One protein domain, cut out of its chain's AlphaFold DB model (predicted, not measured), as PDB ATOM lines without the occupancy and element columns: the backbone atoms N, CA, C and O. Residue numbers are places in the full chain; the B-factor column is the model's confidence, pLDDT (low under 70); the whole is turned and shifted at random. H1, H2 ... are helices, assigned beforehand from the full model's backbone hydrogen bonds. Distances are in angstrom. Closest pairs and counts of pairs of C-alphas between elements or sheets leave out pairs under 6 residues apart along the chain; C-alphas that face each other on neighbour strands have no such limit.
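What this domain is: This is residues 24 to 104, 118 to 149 and 164 to 170 of the 309 residues of an uncharacterized protein of Gemmataceae bacterium (UniProt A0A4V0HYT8). Four helices, H2, H3, H4 and H5, stand in an elongated up-and-down bundle, each running against the one before it, and short H1 is turned across H2 at one end of it. Round the bundle H3 packs between H2 and H4, and H5 packs along H2; the side between H4 and H5 is more loosely joined. The printed part has 120 residues, with five named helices in the order H1, H2, H3, H4, H5 and no named strand, and its class is all helix. It is compact, with a radius of gyration of the C-alphas of 15.3 A and spans of 44 by 27 by 27 A.

How they stand to each other: H1, residues 27 to 36, and H2, residues 38 to 60, touch only at the corner by their tight link, with residues 40 to 44 of H2 alone; their closest C-alphas, those of Leu 34 and Val 40, are 5.8 A apart, and their lines are about perpendicular at 85 degrees. H2 is the hub, touching three helices. With H3, residues 64 to 79, it forms a helical hairpin at a shallow tilt of 11 degrees, closest at the C-alphas of Phe 55 and Gly 67, 4.3 A apart. H3 and H4, residues 85 to 98, form another helical hairpin at 8 degrees; the closest C-alphas, of Gly 77 and Ala 85, are 5.0 A apart. H5, residues 121 to 144, touches H2 and runs the opposite way at a shallow tilt of 32 degrees; their closest C-alphas, of Ala 47 and Tyr 133, are 4.6 A apart. H4 and H5 are close but not clearly touching, with the C-alphas of Pro 86 and Val 134 closest at 6.0 A. H1 and H4 are apart. Every O i to N i+4 pair is within hydrogen-bond range in H1, H3, H4 and H5, and 18 of 19 are in H2.

Where its parts are: H1 begins at C-alpha 27, (347.420, 40.092, 45.711), and is 14.0 A long from first to last C-alpha. H2 spans 32.9 A from C-alpha 38, (363.892, 32.234, 49.243). H3 measures 22.5 A and H4 19.9 A. H5 spans 34.7 A and ends at C-alpha 144, (349.480, 33.859, 53.225).

The domain as a whole: The C-alphas farthest apart, those of Glu 24 and Arg 118, are 49.8 A from each other. Residues 105 to 117 are not printed, and C-alphas 104 and 118 are 26.6 A apart across that cut, which lies in the link from H4 to H5. Residues 150 to 163 are not printed either, with 12.2 A between C-alphas 149 and 164. The links printed whole, H1 to H2, H2 to H3 and H3 to H4, are tight. Mean pLDDT of the printed part is 92.3; residues 24, 118 and 147 to 149 are under 70.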
ATOM      1  N   GLU A  24     346.400  43.505  55.216       68.00
ATOM      2  CA  GLU A  24     345.849  42.641  54.181       68.00
ATOM      3  C   GLU A  24     346.833  42.682  53.014       68.00
ATOM      4  O   GLU A  24     346.997  43.707  52.357       68.00
ATOM      5  N   LEU A  25     347.576  41.590  52.805       76.25
ATOM      6  CA  LEU A  25     348.533  41.539  51.712       76.25
ATOM      7  C   LEU A  25     347.722  41.655  50.429       76.25
ATOM      8  O   LEU A  25     346.925  40.756  50.123       76.25
ATOM      9  N   SER A  26     347.940  42.748  49.698       86.56
ATOM     10  CA  SER A  26     347.454  42.889  48.332       86.56
ATOM     11  C   SER A  26     347.869  41.654  47.532       86.56
ATOM     12  O   SER A  26     348.903  41.040  47.816       86.56
ATOM     13  N   GLN A  27     347.083  41.264  46.527       87.06
ATOM     14  CA  GLN A  27     347.420  40.092  45.711       87.06
ATOM     15  C   GLN A  27     348.860  40.185  45.181       87.06
ATOM     16  O   GLN A  27     349.622  39.234  45.323       87.06
ATOM     17  N   ARG A  28     349.285  41.362  44.705       89.00
ATOM     18  CA  ARG A  28     350.667  41.613  44.263       89.00
ATOM     19  C   ARG A  28     351.707  41.344  45.352       89.00
ATOM     20  O   ARG A  28     352.717  40.715  45.063       89.00
ATOM     21  N   ALA A  29     351.460  41.769  46.592       88.56
ATOM     22  CA  ALA A  29     352.369  41.502  47.705       88.56
ATOM     23  C   ALA A  29     352.448  40.002  48.037       88.56
ATOM     24  O   ALA A  29     353.537  39.507  48.318       88.56
ATOM     25  N   ARG A  30     351.335  39.259  47.933       89.19
ATOM     26  CA  ARG A  30     351.334  37.790  48.097       89.19
ATOM     27  C   ARG A  30     352.153  37.104  47.011       89.19
ATOM     28  O   ARG A  30     352.991  36.268  47.330       89.19
ATOM     29  N   PHE A  31     351.951  37.485  45.750       92.88
ATOM     30  CA  PHE A  31     352.738  36.974  44.625       92.88
ATOM     31  C   PHE A  31     354.229  37.286  44.812       92.88
ATOM     32  O   PHE A  31     355.060  36.387  44.746       92.88
ATOM     33  N   ASN A  32     354.570  38.533  45.136       92.75
ATOM     34  CA  ASN A  32     355.946  38.938  45.414       92.75
ATOM     35  C   ASN A  32     356.561  38.089  46.546       92.75
ATOM     36  O   ASN A  32     357.640  37.524  46.389       92.75
ATOM     37  N   MET A  33     355.834  37.899  47.648       90.19
ATOM     38  CA  MET A  33     356.267  37.067  48.772       90.19
ATOM     39  C   MET A  33     356.481  35.595  48.382       90.19
ATOM     40  O   MET A  33     357.472  35.003  48.798       90.19
ATOM     41  N   LEU A  34     355.583  35.011  47.584       92.31
ATOM     42  CA  LEU A  34     355.666  33.616  47.132       92.31
ATOM     43  C   LEU A  34     356.897  33.354  46.255       92.31
ATOM     44  O   LEU A  34     357.553  32.326  46.419       92.31
ATOM     45  N   PHE A  35     357.210  34.270  45.336       94.94
ATOM     46  CA  PHE A  35     358.242  34.051  44.320       94.94
ATOM     47  C   PHE A  35     359.615  34.626  44.690       94.94
ATOM     48  O   PHE A  35     360.635  34.023  44.344       94.94
ATOM     49  N   ASN A  36     359.662  35.743  45.421       95.25
ATOM     50  CA  ASN A  36     360.916  36.432  45.731       95.25
ATOM     51  C   ASN A  36     361.484  36.086  47.111       95.25
ATOM     52  O   ASN A  36     362.671  36.306  47.343       95.25
ATOM     53  N   ASN A  37     360.697  35.496  48.019       93.31
ATOM     54  CA  ASN A  37     361.229  35.051  49.305       93.31
ATOM     55  C   ASN A  37     361.877  33.654  49.177       93.31
ATOM     56  O   ASN A  37     361.171  32.680  48.895       93.31
ATOM     57  N   PRO A  38     363.195  33.507  49.424       93.31
ATOM     58  CA  PRO A  38     363.892  32.234  49.243       93.31
ATOM     59  C   PRO A  38     363.363  31.121  50.158       93.31
ATOM     60  O   PRO A  38     363.353  29.962  49.745       93.31
ATOM     61  N   ALA A  39     362.878  31.459  51.357       90.44
ATOM     62  CA  ALA A  39     362.351  30.477  52.302       90.44
ATOM     63  C   ALA A  39     360.996  29.910  51.846       90.44
ATOM     64  O   ALA A  39     360.773  28.702  51.904       90.44
ATOM     65  N   VAL A  40     360.105  30.761  51.320       94.12
ATOM     66  CA  VAL A  40     358.800  30.332  50.781       94.12
ATOM     67  C   VAL A  40     358.983  29.539  49.487       94.12
ATOM     68  O   VAL A  40     358.318  28.522  49.272       94.12
ATOM     69  N   ARG A  41     359.946  29.952  48.654       95.56
ATOM     70  CA  ARG A  41     360.259  29.301  47.380       95.56
ATOM     71  C   ARG A  41     360.650  27.829  47.544       95.56
ATOM     72  O   ARG A  41     360.282  27.020  46.701       95.56
ATOM     73  N   GLY A  42     361.334  27.463  48.631       96.00
ATOM     74  CA  GLY A  42     361.660  26.063  48.931       96.00
ATOM     75  C   GLY A  42     360.415  25.178  49.065       96.00
ATOM     76  O   GLY A  42     360.342  24.115  48.449       96.00
ATOM     77  N   TYR A  43     359.397  25.648  49.791       96.31
ATOM     78  CA  TYR A  43     358.125  24.930  49.933       96.31
ATOM     79  C   TYR A  43     357.312  24.916  48.641       96.31
ATOM     80  O   TYR A  43     356.697  23.902  48.327       96.31
ATOM     81  N   LEU A  44     357.336  26.008  47.872       96.75
ATOM     82  CA  LEU A  44     356.687  26.071  46.563       96.75
ATOM     83  C   LEU A  44     357.269  25.018  45.608       96.75
ATOM     84  O   LEU A  44     356.521  24.257  45.000       96.75
ATOM     85  N   ILE A  45     358.601  24.932  45.525       97.25
ATOM     86  CA  ILE A  45     359.298  23.929  44.710       97.25
ATOM     87  C   ILE A  45     358.963  22.519  45.200       97.25
ATOM     88  O   ILE A  45     358.639  21.662  44.384       97.25
ATOM     89  N   ALA A  46     358.986  22.279  46.515       97.62
ATOM     90  CA  ALA A  46     358.634  20.979  47.082       97.62
ATOM     91  C   ALA A  46     357.183  20.574  46.768       97.62
ATOM     92  O   ALA A  46     356.942  19.432  46.380       97.62
ATOM     93  N   ALA A  47     356.226  21.501  46.872       97.94
ATOM     94  CA  ALA A  47     354.823  21.253  46.544       97.94
ATOM     95  C   ALA A  47     354.630  20.929  45.054       97.94
ATOM     96  O   ALA A  47     353.930  19.977  44.718       97.94
ATOM     97  N   VAL A  48     355.275  21.683  44.157       98.00
ATOM     98  CA  VAL A  48     355.199  21.447  42.705       98.00
ATOM     99  C   VAL A  48     355.891  20.141  42.315       98.00
ATOM    100  O   VAL A  48     355.342  19.378  41.524       98.00
ATOM    101  N   ALA A  49     357.057  19.839  42.893       98.31
ATOM    102  CA  ALA A  49     357.753  18.573  42.671       98.31
ATOM    103  C   ALA A  49     356.909  17.380  43.142       98.31
ATOM    104  O   ALA A  49     356.796  16.381  42.434       98.31
ATOM    105  N   ALA A  50     356.257  17.500  44.300       98.38
ATOM    106  CA  ALA A  50     355.330  16.496  44.799       98.38
ATOM    107  C   ALA A  50     354.119  16.306  43.869       98.38
ATOM    108  O   ALA A  50     353.778  15.173  43.543       98.38
ATOM    109  N   LEU A  51     353.514  17.390  43.367       98.50
ATOM    110  CA  LEU A  51     352.435  17.309  42.373       98.50
ATOM    111  C   LEU A  51     352.888  16.645  41.071       98.50
ATOM    112  O   LEU A  51     352.158  15.820  40.525       98.50
ATOM    113  N   ALA A  52     354.092  16.961  40.591       98.44
ATOM    114  CA  ALA A  52     354.670  16.314  39.417       98.44
ATOM    115  C   ALA A  52     354.870  14.808  39.650       98.44
ATOM    116  O   ALA A  52     354.560  14.005  38.775       98.44
ATOM    117  N   MET A  53     355.312  14.407  40.845       98.50
ATOM    118  CA  MET A  53     355.423  12.993  41.208       98.50
ATOM    119  C   MET A  53     354.063  12.293  41.277       98.50
ATOM    120  O   MET A  53     353.940  11.183  40.767       98.50
ATOM    121  N   ILE A  54     353.031  12.934  41.841       98.06
ATOM    122  CA  ILE A  54     351.657  12.398  41.830       98.06
ATOM    123  C   ILE A  54     351.185  12.197  40.386       98.06
ATOM    124  O   ILE A  54     350.694  11.122  40.050       98.06
ATOM    125  N   PHE A  55     351.385  13.196  39.521       98.00
ATOM    126  CA  PHE A  55     351.063  13.111  38.096       98.00
ATOM    127  C   PHE A  55     351.758  11.921  37.423       98.00
ATOM    128  O   PHE A  55     351.092  11.119  36.774       98.00
ATOM    129  N   LEU A  56     353.073  11.770  37.616       98.12
ATOM    130  CA  LEU A  56     353.850  10.685  37.013       98.12
ATOM    131  C   LEU A  56     353.376   9.303  37.472       98.12
ATOM    132  O   LEU A  56     353.260   8.400  36.646       98.12
ATOM    133  N   VAL A  57     353.076   9.129  38.763       96.81
ATOM    134  CA  VAL A  57     352.574   7.843  39.270       96.81
ATOM    135  C   VAL A  57     351.178   7.541  38.720       96.81
ATOM    136  O   VAL A  57     350.932   6.420  38.282       96.81
ATOM    137  N   MET A  58     350.282   8.531  38.671       96.06
ATOM    138  CA  MET A  58     348.942   8.362  38.091       96.06
ATOM    139  C   MET A  58     348.998   8.036  36.592       96.06
ATOM    140  O   MET A  58     348.256   7.175  36.120       96.06
ATOM    141  N   PHE A  59     349.923   8.660  35.860       96.44
ATOM    142  CA  PHE A  59     350.177   8.375  34.447       96.44
ATOM    143  C   PHE A  59     350.679   6.937  34.242       96.44
ATOM    144  O   PHE A  59     350.169   6.207  33.400       96.44
ATOM    145  N   GLN A  60     351.615   6.466  35.075       95.75
ATOM    146  CA  GLN A  60     352.074   5.069  35.040       95.75
ATOM    147  C   GLN A  60     350.965   4.056  35.364       95.75
ATOM    148  O   GLN A  60     351.031   2.914  34.915       95.75
ATOM    149  N   GLN A  61     349.951   4.459  36.133       92.12
ATOM    150  CA  GLN A  61     348.762   3.652  36.425       92.12
ATOM    151  C   GLN A  61     347.694   3.719  35.314       92.12
ATOM    152  O   GLN A  61     346.632   3.113  35.456       92.12
ATOM    153  N   GLY A  62     347.958   4.434  34.213       92.50
ATOM    154  CA  GLY A  62     347.037   4.594  33.083       92.50
ATOM    155  C   GLY A  62     345.904   5.593  33.331       92.50
ATOM    156  O   GLY A  62     344.893   5.556  32.631       92.50
ATOM    157  N   SER A  63     346.035   6.465  34.336       94.31
ATOM    158  CA  SER A  63     345.058   7.511  34.658       94.31
ATOM    159  C   SER A  63     345.559   8.893  34.235       94.31
ATOM    160  O   SER A  63     345.796   9.784  35.055       94.31
ATOM    161  N   ASP A  64     345.712   9.085  32.927       95.94
ATOM    162  CA  ASP A  64     346.284  10.306  32.350       95.94
ATOM    163  C   ASP A  64     345.435  11.541  32.681       95.94
ATOM    164  O   ASP A  64     345.940  12.549  33.179       95.94
ATOM    165  N   LEU A  65     344.117  11.436  32.472       95.81
ATOM    166  CA  LEU A  65     343.165  12.510  32.768       95.81
ATOM    167  C   LEU A  65     343.154  12.853  34.265       95.81
ATOM    168  O   LEU A  65     343.128  14.032  34.627       95.81
ATOM    169  N   GLY A  66     343.206  11.829  35.122       95.56
ATOM    170  CA  GLY A  66     343.255  11.996  36.571       95.56
ATOM    171  C   GLY A  66     344.522  12.714  37.014       95.56
ATOM    172  O   GLY A  66     344.447  13.692  37.757       95.56
ATOM    173  N   GLY A  67     345.675  12.295  36.488       97.12
ATOM    174  CA  GLY A  67     346.952  12.956  36.725       97.12
ATOM    175  C   GLY A  67     346.921  14.436  36.339       97.12
ATOM    176  O   GLY A  67     347.286  15.284  37.156       97.12
ATOM    177  N   VAL A  68     346.480  14.765  35.116       98.06
ATOM    178  CA  VAL A  68     346.430  16.159  34.627       98.06
ATOM    179  C   VAL A  68     345.512  17.015  35.499       98.06
ATOM    180  O   VAL A  68     345.895  18.119  35.891       98.06
ATOM    181  N   LEU A  69     344.320  16.512  35.838       97.62
ATOM    182  CA  LEU A  69     343.362  17.245  36.664       97.62
ATOM    183  C   LEU A  69     343.916  17.512  38.069       97.62
ATOM    184  O   LEU A  69     343.851  18.645  38.547       97.62
ATOM    185  N   ILE A  70     344.493  16.493  38.716       98.06
ATOM    186  CA  ILE A  70     345.095  16.616  40.051       98.06
ATOM    187  C   ILE A  70     346.237  17.637  40.035       98.06
ATOM    188  O   ILE A  70     346.290  18.506  40.906       98.06
ATOM    189  N   PHE A  71     347.115  17.574  39.030       98.44
ATOM    190  CA  PHE A  71     348.212  18.527  38.882       98.44
ATOM    191  C   PHE A  71     347.696  19.957  38.696       98.44
ATOM    192  O   PHE A  71     348.146  20.863  39.395       98.44
ATOM    193  N   ALA A  72     346.722  20.165  37.805       98.19
ATOM    194  CA  ALA A  72     346.158  21.482  37.524       98.19
ATOM    195  C   ALA A  72     345.477  22.096  38.757       98.19
ATOM    196  O   ALA A  72     345.751  23.243  39.108       98.19
ATOM    197  N   VAL A  73     344.634  21.321  39.451       98.19
ATOM    198  CA  VAL A  73     343.945  21.758  40.676       98.19
ATOM    199  C   VAL A  73     344.946  22.033  41.796       98.19
ATOM    200  O   VAL A  73     344.850  23.061  42.465       98.19
ATOM    201  N   GLY A  74     345.932  21.154  41.980       98.00
ATOM    202  CA  GLY A  74     346.970  21.324  42.989       98.00
ATOM    203  C   GLY A  74     347.834  22.557  42.735       98.00
ATOM    204  O   GLY A  74     348.036  23.359  43.645       98.00
ATOM    205  N   ALA A  75     348.293  22.753  41.496       98.00
ATOM    206  CA  ALA A  75     349.124  23.890  41.107       98.00
ATOM    207  C   ALA A  75     348.357  25.214  41.225       98.00
ATOM    208  O   ALA A  75     348.859  26.161  41.834       98.00
ATOM    209  N   ALA A  76     347.116  25.266  40.724       97.50
ATOM    210  CA  ALA A  76     346.237  26.418  40.910       97.50
ATOM    211  C   ALA A  76     345.999  26.692  42.400       97.50
ATOM    212  O   ALA A  76     346.057  27.838  42.836       97.50
ATOM    213  N   GLY A  77     345.812  25.641  43.199       96.81
ATOM    214  CA  GLY A  77     345.658  25.741  44.641       96.81
ATOM    215  C   GLY A  77     346.848  26.394  45.336       96.81
ATOM    216  O   GLY A  77     346.650  27.256  46.191       96.81
ATOM    217  N   VAL A  78     348.072  25.994  44.988       96.31
ATOM    218  CA  VAL A  78     349.295  26.548  45.586       96.31
ATOM    219  C   VAL A  78     349.488  28.008  45.165       96.31
ATOM    220  O   VAL A  78     349.735  28.862  46.014       96.31
ATOM    221  N   VAL A  79     349.321  28.320  43.873       95.56
ATOM    222  CA  VAL A  79     349.507  29.679  43.328       95.56
ATOM    223  C   VAL A  79     348.458  30.656  43.861       95.56
ATOM    224  O   VAL A  79     348.786  31.785  44.219       95.56
ATOM    225  N   LEU A  80     347.197  30.225  43.942       94.94
ATOM    226  CA  LEU A  80     346.084  31.046  44.426       94.94
ATOM    227  C   LEU A  80     345.940  31.019  45.954       94.94
ATOM    228  O   LEU A  80     345.047  31.678  46.483       94.94
ATOM    229  N   ALA A  81     346.792  30.264  46.658       93.88
ATOM    230  CA  ALA A  81     346.685  30.013  48.093       93.88
ATOM    231  C   ALA A  81     345.272  29.551  48.508       93.88
ATOM    232  O   ALA A  81     344.709  30.013  49.500       93.88
ATOM    233  N   TRP A  82     344.672  28.642  47.733       95.25
ATOM    234  CA  TRP A  82     343.315  28.156  47.973       95.25
ATOM    235  C   TRP A  82     343.305  27.103  49.101       95.25
ATOM    236  O   TRP A  82     343.881  26.021  48.928       95.25
ATOM    237  N   PRO A  83     342.650  27.361  50.256       93.31
ATOM    238  CA  PRO A  83     342.687  26.451  51.404       93.31
ATOM    239  C   PRO A  83     341.998  25.105  51.162       93.31
ATOM    240  O   PRO A  83     342.370  24.115  51.785       93.31
ATOM    241  N   ALA A  84     341.022  25.041  50.253       94.31
ATOM    242  CA  ALA A  84     340.309  23.799  49.958       94.31
ATOM    243  C   ALA A  84     341.056  22.887  48.966       94.31
ATOM    244  O   ALA A  84     340.692  21.720  48.824       94.31
ATOM    245  N   ALA A  85     342.102  23.380  48.292       96.81
ATOM    246  CA  ALA A  85     342.787  22.635  47.237       96.81
ATOM    247  C   ALA A  85     343.331  21.257  47.675       96.81
ATOM    248  O   ALA A  85     343.110  20.303  46.929       96.81
ATOM    249  N   PRO A  86     343.944  21.076  48.868       96.44
ATOM    250  CA  PRO A  86     344.414  19.760  49.300       96.44
ATOM    251  C   PRO A  86     343.285  18.735  49.422       96.44
ATOM    252  O   PRO A  86     343.460  17.582  49.041       96.44
ATOM    253  N   ALA A  87     342.109  19.158  49.896       95.44
ATOM    254  CA  ALA A  87     340.944  18.285  49.995       95.44
ATOM    255  C   ALA A  87     340.440  17.866  48.607       95.44
ATOM    256  O   ALA A  87     340.143  16.692  48.400       95.44
ATOM    257  N   PHE A  88     340.406  18.791  47.640       97.38
ATOM    258  CA  PHE A  88     340.060  18.466  46.252       97.38
ATOM    259  C   PHE A  88     341.085  17.542  45.591       97.38
ATOM    260  O   PHE A  88     340.692  16.596  44.916       97.38
ATOM    261  N   VAL A  89     342.384  17.762  45.814       97.94
ATOM    262  CA  VAL A  89     343.444  16.870  45.320       97.94
ATOM    263  C   VAL A  89     343.264  15.457  45.872       97.94
ATOM    264  O   VAL A  89     343.288  14.506  45.097       97.94
ATOM    265  N   LEU A  90     343.020  15.309  47.177       97.00
ATOM    266  CA  LEU A  90     342.762  14.004  47.795       97.00
ATOM    267  C   LEU A  90     341.475  13.357  47.270       97.00
ATOM    268  O   LEU A  90     341.457  12.154  47.019       97.00
ATOM    269  N   PHE A  91     340.419  14.147  47.075       95.38
ATOM    270  CA  PHE A  91     339.157  13.674  46.514       95.38
ATOM    271  C   PHE A  91     339.338  13.138  45.090       95.38
ATOM    272  O   PHE A  91     338.941  12.008  44.809       95.38
ATOM    273  N   PHE A  92     339.977  13.907  44.204       96.50
ATOM    274  CA  PHE A  92     340.240  13.468  42.835       96.50
ATOM    275  C   PHE A  92     341.204  12.286  42.795       96.50
ATOM    276  O   PHE A  92     340.963  11.347  42.044       96.50
ATOM    277  N   LEU A  93     342.243  12.282  43.630       96.38
ATOM    278  CA  LEU A  93     343.151  11.146  43.742       96.38
ATOM    279  C   LEU A  93     342.394   9.868  44.115       96.38
ATOM    280  O   LEU A  93     342.500   8.871  43.408       96.38
ATOM    281  N   ALA A  94     341.578   9.909  45.170       94.06
ATOM    282  CA  ALA A  94     340.768   8.767  45.582       94.06
ATOM    283  C   ALA A  94     339.787   8.338  44.480       94.06
ATOM    284  O   ALA A  94     339.666   7.148  44.192       94.06
ATOM    285  N   TYR A  95     339.127   9.297  43.823       92.75
ATOM    286  CA  TYR A  95     338.209   9.023  42.720       92.75
ATOM    287  C   TYR A  95     338.908   8.308  41.559       92.75
ATOM    288  O   TYR A  95     338.430   7.267  41.121       92.75
ATOM    289  N   PHE A  96     340.053   8.809  41.094       93.81
ATOM    290  CA  PHE A  96     340.774   8.226  39.961       93.81
ATOM    291  C   PHE A  96     341.532   6.941  40.314       93.81
ATOM    292  O   PHE A  96     341.701   6.094  39.443       93.81
ATOM    293  N   MET A  97     341.898   6.717  41.580       90.38
ATOM    294  CA  MET A  97     342.356   5.394  42.024       90.38
ATOM    295  C   MET A  97     341.241   4.342  41.921       90.38
ATOM    296  O   MET A  97     341.507   3.177  41.624       90.38
ATOM    297  N   VAL A  98     339.981   4.737  42.136       86.69
ATOM    298  CA  VAL A  98     338.822   3.848  41.954       86.69
ATOM    299  C   VAL A  98     338.381   3.799  40.488       86.69
ATOM    300  O   VAL A  98     337.951   2.750  40.019       86.69
ATOM    301  N   PHE A  99     338.490   4.884  39.733       88.69
ATOM    302  CA  PHE A  99     338.031   4.986  38.349       88.69
ATOM    303  C   PHE A  99     339.133   5.614  37.484       88.69
ATOM    304  O   PHE A  99     339.049   6.801  37.167       88.69
ATOM    305  N   PRO A 100     340.158   4.848  37.060       87.56
ATOM    306  CA  PRO A 100     341.316   5.407  36.354       87.56
ATOM    307  C   PRO A 100     340.937   6.129  35.054       87.56
ATOM    308  O   PRO A 100     341.560   7.130  34.706       87.56
ATOM    309  N   PHE A 101     339.858   5.687  34.397       89.19
ATOM    310  CA  PHE A 101     339.308   6.281  33.172       89.19
ATOM    311  C   PHE A 101     338.247   7.370  33.414       89.19
ATOM    312  O   PHE A 101     337.634   7.857  32.469       89.19
ATOM    313  N   GLY A 102     337.982   7.743  34.668       88.06
ATOM    314  CA  GLY A 102     337.080   8.839  35.031       88.06
ATOM    315  C   GLY A 102     335.579   8.538  34.964       88.06
ATOM    316  O   GLY A 102     334.797   9.335  35.480       88.06
ATOM    317  N   ALA A 103     335.165   7.403  34.399       87.69
ATOM    318  CA  ALA A 103     333.769   6.976  34.361       87.69
ATOM    319  C   ALA A 103     333.553   5.682  35.171       87.69
ATOM    320  O   ALA A 103     334.340   4.736  35.029       87.69
ATOM    321  N   PRO A 104     332.480   5.596  35.982       82.44
ATOM    322  CA  PRO A 104     332.019   4.347  36.573       82.44
ATOM    323  C   PRO A 104     331.348   3.514  35.475       82.44
ATOM    324  O   PRO A 104     330.130   3.462  35.362       82.44
ATOM    325  N   ARG A 118     351.547  -7.047  48.879       69.88
ATOM    326  CA  ARG A 118     351.991  -6.634  50.219       69.88
ATOM    327  C   ARG A 118     352.884  -5.384  50.199       69.88
ATOM    328  O   ARG A 118     353.026  -4.719  51.222       69.88
ATOM    329  N   PHE A 119     353.491  -5.071  49.054       81.81
ATOM    330  CA  PHE A 119     354.371  -3.923  48.879       81.81
ATOM    331  C   PHE A 119     354.431  -3.515  47.405       81.81
ATOM    332  O   PHE A 119     354.852  -4.305  46.559       81.81
ATOM    333  N   ARG A 120     354.023  -2.283  47.096       87.19
ATOM    334  CA  ARG A 120     354.148  -1.685  45.763       87.19
ATOM    335  C   ARG A 120     354.926  -0.387  45.897       87.19
ATOM    336  O   ARG A 120     354.517   0.513  46.625       87.19
ATOM    337  N   VAL A 121     356.048  -0.295  45.187       91.50
ATOM    338  CA  VAL A 121     356.909   0.900  45.213       91.50
ATOM    339  C   VAL A 121     356.121   2.133  44.764       91.50
ATOM    340  O   VAL A 121     356.260   3.192  45.368       91.50
ATOM    341  N   ASN A 122     355.231   1.979  43.779       92.75
ATOM    342  CA  ASN A 122     354.386   3.065  43.282       92.75
ATOM    343  C   ASN A 122     353.470   3.635  44.373       92.75
ATOM    344  O   ASN A 122     353.365   4.852  44.486       92.75
ATOM    345  N   ASP A 123     352.875   2.784  45.212       91.69
ATOM    346  CA  ASP A 123     351.989   3.225  46.298       91.69
ATOM    347  C   ASP A 123     352.780   3.980  47.377       91.69
ATOM    348  O   ASP A 123     352.319   4.997  47.893       91.69
ATOM    349  N   LEU A 124     354.008   3.534  47.668       94.69
ATOM    350  CA  LEU A 124     354.909   4.201  48.611       94.69
ATOM    351  C   LEU A 124     355.337   5.584  48.100       94.69
ATOM    352  O   LEU A 124     355.286   6.564  48.845       94.69
ATOM    353  N   VAL A 125     355.727   5.674  46.826       96.44
ATOM    354  CA  VAL A 125     356.104   6.943  46.184       96.44
ATOM    355  C   VAL A 125     354.904   7.890  46.117       96.44
ATOM    356  O   VAL A 125     355.051   9.072  46.429       96.44
ATOM    357  N   LEU A 126     353.713   7.382  45.782       96.25
ATOM    358  CA  LEU A 126     352.480   8.167  45.756       96.25
ATOM    359  C   LEU A 126     352.126   8.704  47.143       96.25
ATOM    360  O   LEU A 126     351.886   9.900  47.288       96.25
ATOM    361  N   ALA A 127     352.145   7.853  48.172       96.38
ATOM    362  CA  ALA A 127     351.865   8.256  49.547       96.38
ATOM    363  C   ALA A 127     352.845   9.334  50.032       96.38
ATOM    364  O   ALA A 127     352.430  10.326  50.636       96.38
ATOM    365  N   MET A 128     354.136   9.183  49.719       97.62
ATOM    366  CA  MET A 128     355.153  10.184  50.034       97.62
ATOM    367  C   MET A 128     354.907  11.503  49.304       97.62
ATOM    368  O   MET A 128     354.946  12.559  49.935       97.62
ATOM    369  N   ALA A 129     354.610  11.459  48.007       98.06
ATOM    370  CA  ALA A 129     354.325  12.655  47.225       98.06
ATOM    371  C   ALA A 129     353.080  13.390  47.751       98.06
ATOM    372  O   ALA A 129     353.120  14.601  47.952       98.06
ATOM    373  N   VAL A 130     352.004  12.671  48.076       98.12
ATOM    374  CA  VAL A 130     350.791  13.256  48.669       98.12
ATOM    375  C   VAL A 130     351.091  13.920  50.009       98.12
ATOM    376  O   VAL A 130     350.680  15.059  50.229       98.12
ATOM    377  N   LEU A 131     351.838  13.253  50.892       97.50
ATOM    378  CA  LEU A 131     352.170  13.799  52.207       97.50
ATOM    379  C   LEU A 131     353.021  15.072  52.099       97.50
ATOM    380  O   LEU A 131     352.718  16.068  52.757       97.50
ATOM    381  N   VAL A 132     354.040  15.064  51.231       98.19
ATOM    382  CA  VAL A 132     354.890  16.236  50.973       98.19
ATOM    383  C   VAL A 132     354.078  17.375  50.361       98.19
ATOM    384  O   VAL A 132     354.222  18.512  50.807       98.19
ATOM    385  N   TYR A 133     353.192  17.090  49.399       98.19
ATOM    386  CA  TYR A 133     352.302  18.094  48.814       98.19
ATOM    387  C   TYR A 133     351.416  18.741  49.881       98.19
ATOM    388  O   TYR A 133     351.426  19.962  50.018       98.19
ATOM    389  N   VAL A 134     350.693  17.943  50.671       97.25
ATOM    390  CA  VAL A 134     349.778  18.451  51.704       97.25
ATOM    391  C   VAL A 134     350.541  19.279  52.741       97.25
ATOM    392  O   VAL A 134     350.130  20.394  53.066       97.25
ATOM    393  N   ALA A 135     351.680  18.778  53.224       96.44
ATOM    394  CA  ALA A 135     352.490  19.476  54.216       96.44
ATOM    395  C   ALA A 135     353.066  20.794  53.670       96.44
ATOM    396  O   ALA A 135     352.949  21.831  54.324       96.44
ATOM    397  N   ALA A 136     353.639  20.784  52.463       96.75
ATOM    398  CA  ALA A 136     354.173  21.985  51.827       96.75
ATOM    399  C   ALA A 136     353.063  22.998  51.499       96.75
ATOM    400  O   ALA A 136     353.239  24.190  51.739       96.75
ATOM    401  N   HIS A 137     351.896  22.539  51.035       96.38
ATOM    402  CA  HIS A 137     350.744  23.395  50.743       96.38
ATOM    403  C   HIS A 137     350.238  24.105  51.999       96.38
ATOM    404  O   HIS A 137     350.070  25.322  51.986       96.38
ATOM    405  N   PHE A 138     350.059  23.389  53.115       94.81
ATOM    406  CA  PHE A 138     349.659  24.017  54.378       94.81
ATOM    407  C   PHE A 138     350.733  24.949  54.951       94.81
ATOM    408  O   PHE A 138     350.390  25.977  55.535       94.81
ATOM    409  N   ARG A 139     352.024  24.655  54.745       93.94
ATOM    410  CA  ARG A 139     353.113  25.585  55.102       93.94
ATOM    411  C   ARG A 139     353.039  26.870  54.282       93.94
ATOM    412  O   ARG A 139     353.107  27.949  54.862       93.94
ATOM    413  N   VAL A 140     352.825  26.767  52.969       94.12
ATOM    414  CA  VAL A 140     352.622  27.928  52.085       94.12
ATOM    415  C   VAL A 140     351.384  28.728  52.500       94.12
ATOM    416  O   VAL A 140     351.451  29.955  52.596       94.12
ATOM    417  N   LEU A 141     350.280  28.049  52.827       92.88
ATOM    418  CA  LEU A 141     349.083  28.692  53.371       92.88
ATOM    419  C   LEU A 141     349.365  29.414  54.688       92.88
ATOM    420  O   LEU A 141     348.821  30.486  54.884       92.88
ATOM    421  N   GLY A 142     350.235  28.894  55.557       90.44
ATOM    422  CA  GLY A 142     350.623  29.559  56.805       90.44
ATOM    423  C   GLY A 142     351.333  30.906  56.622       90.44
ATOM    424  O   GLY A 142     351.352  31.719  57.547       90.44
ATOM    425  N   PHE A 143     351.903  31.166  55.440       89.81
ATOM    426  CA  PHE A 143     352.524  32.453  55.109       89.81
ATOM    427  C   PHE A 143     351.524  33.467  54.554       89.81
ATOM    428  O   PHE A 143     351.674  34.670  54.770       89.81
ATOM    429  N   THR A 144     350.499  32.999  53.846       89.50
ATOM    430  CA  THR A 144     349.480  33.859  53.225       89.50
ATOM    431  C   THR A 144     348.270  34.077  54.138       89.50
ATOM    432  O   THR A 144     347.701  35.172  54.178       89.50
ATOM    433  N   HIS A 145     347.922  33.061  54.923       84.69
ATOM    434  CA  HIS A 145     346.793  32.984  55.838       84.69
ATOM    435  C   HIS A 145     347.253  32.552  57.236       84.69
ATOM    436  O   HIS A 145     348.224  31.819  57.407       84.69
ATOM    437  N   GLN A 146     346.538  32.990  58.272       77.62
ATOM    438  CA  GLN A 146     346.767  32.490  59.625       77.62
ATOM    439  C   GLN A 146     346.245  31.048  59.706       77.62
ATOM    440  O   GLN A 146     345.042  30.824  59.794       77.62
ATOM    441  N   ALA A 147     347.154  30.074  59.606       63.44
ATOM    442  CA  ALA A 147     346.811  28.649  59.565       63.44
ATOM    443  C   ALA A 147     346.526  28.040  60.949       63.44
ATOM    444  O   ALA A 147     345.881  26.998  61.034       63.44
ATOM    445  N   VAL A 148     346.992  28.674  62.029       62.66
ATOM    446  CA  VAL A 148     346.781  28.208  63.406       62.66
ATOM    447  C   VAL A 148     345.819  29.165  64.094       62.66
ATOM    448  O   VAL A 148     346.020  30.384  64.052       62.66
ATOM    449  N   ALA A 149     344.763  28.618  64.701       59.34
ATOM    450  CA  ALA A 149     343.874  29.401  65.550       59.34
ATOM    451  C   ALA A 149     344.725  30.092  66.631       59.34
ATOM    452  O   ALA A 149     345.615  29.448  67.182       59.34
ATOM    453  N   ARG A 164     352.873  34.320  60.723       77.56
ATOM    454  CA  ARG A 164     354.251  33.908  61.017       77.56
ATOM    455  C   ARG A 164     355.212  34.710  60.123       77.56
ATOM    456  O   ARG A 164     355.066  34.647  58.899       77.56
ATOM    457  N   PRO A 165     356.186  35.451  60.680       81.25
ATOM    458  CA  PRO A 165     357.147  36.189  59.870       81.25
ATOM    459  C   PRO A 165     358.046  35.208  59.092       81.25
ATOM    460  O   PRO A 165     358.539  34.247  59.687       81.25
ATOM    461  N   PRO A 166     358.317  35.435  57.792       81.75
ATOM    462  CA  PRO A 166     359.164  34.543  56.992       81.75
ATOM    463  C   PRO A 166     360.593  34.394  57.519       81.75
ATOM    464  O   PRO A 166     361.226  33.369  57.301       81.75
ATOM    465  N   ALA A 167     361.097  35.404  58.231       83.38
ATOM    466  CA  ALA A 167     362.423  35.371  58.843       83.38
ATOM    467  C   ALA A 167     362.543  34.338  59.981       83.38
ATOM    468  O   ALA A 167     363.651  33.963  60.341       83.38
ATOM    469  N   ALA A 168     361.422  33.858  60.534       84.69
ATOM    470  CA  ALA A 168     361.398  32.848  61.595       84.69
ATOM    471  C   ALA A 168     361.352  31.400  61.063       84.69
ATOM    472  O   ALA A 168     361.008  30.477  61.808       84.69
ATOM    473  N   ILE A 169     361.606  31.193  59.769       87.25
ATOM    474  CA  ILE A 169     361.685  29.861  59.164       87.25
ATOM    475  C   ILE A 169     363.131  29.384  59.261       87.25
ATOM    476  O   ILE A 169     364.036  30.013  58.715       87.25
ATOM    477  N   ASP A 170     363.332  28.249  59.920       93.00
ATOM    478  CA  ASP A 170     364.631  27.585  59.936       93.00
ATOM    479  C   ASP A 170     364.874  26.923  58.562       93.00
ATOM    480  O   ASP A 170     363.990  26.214  58.067       93.00
TER     481      ASP A 170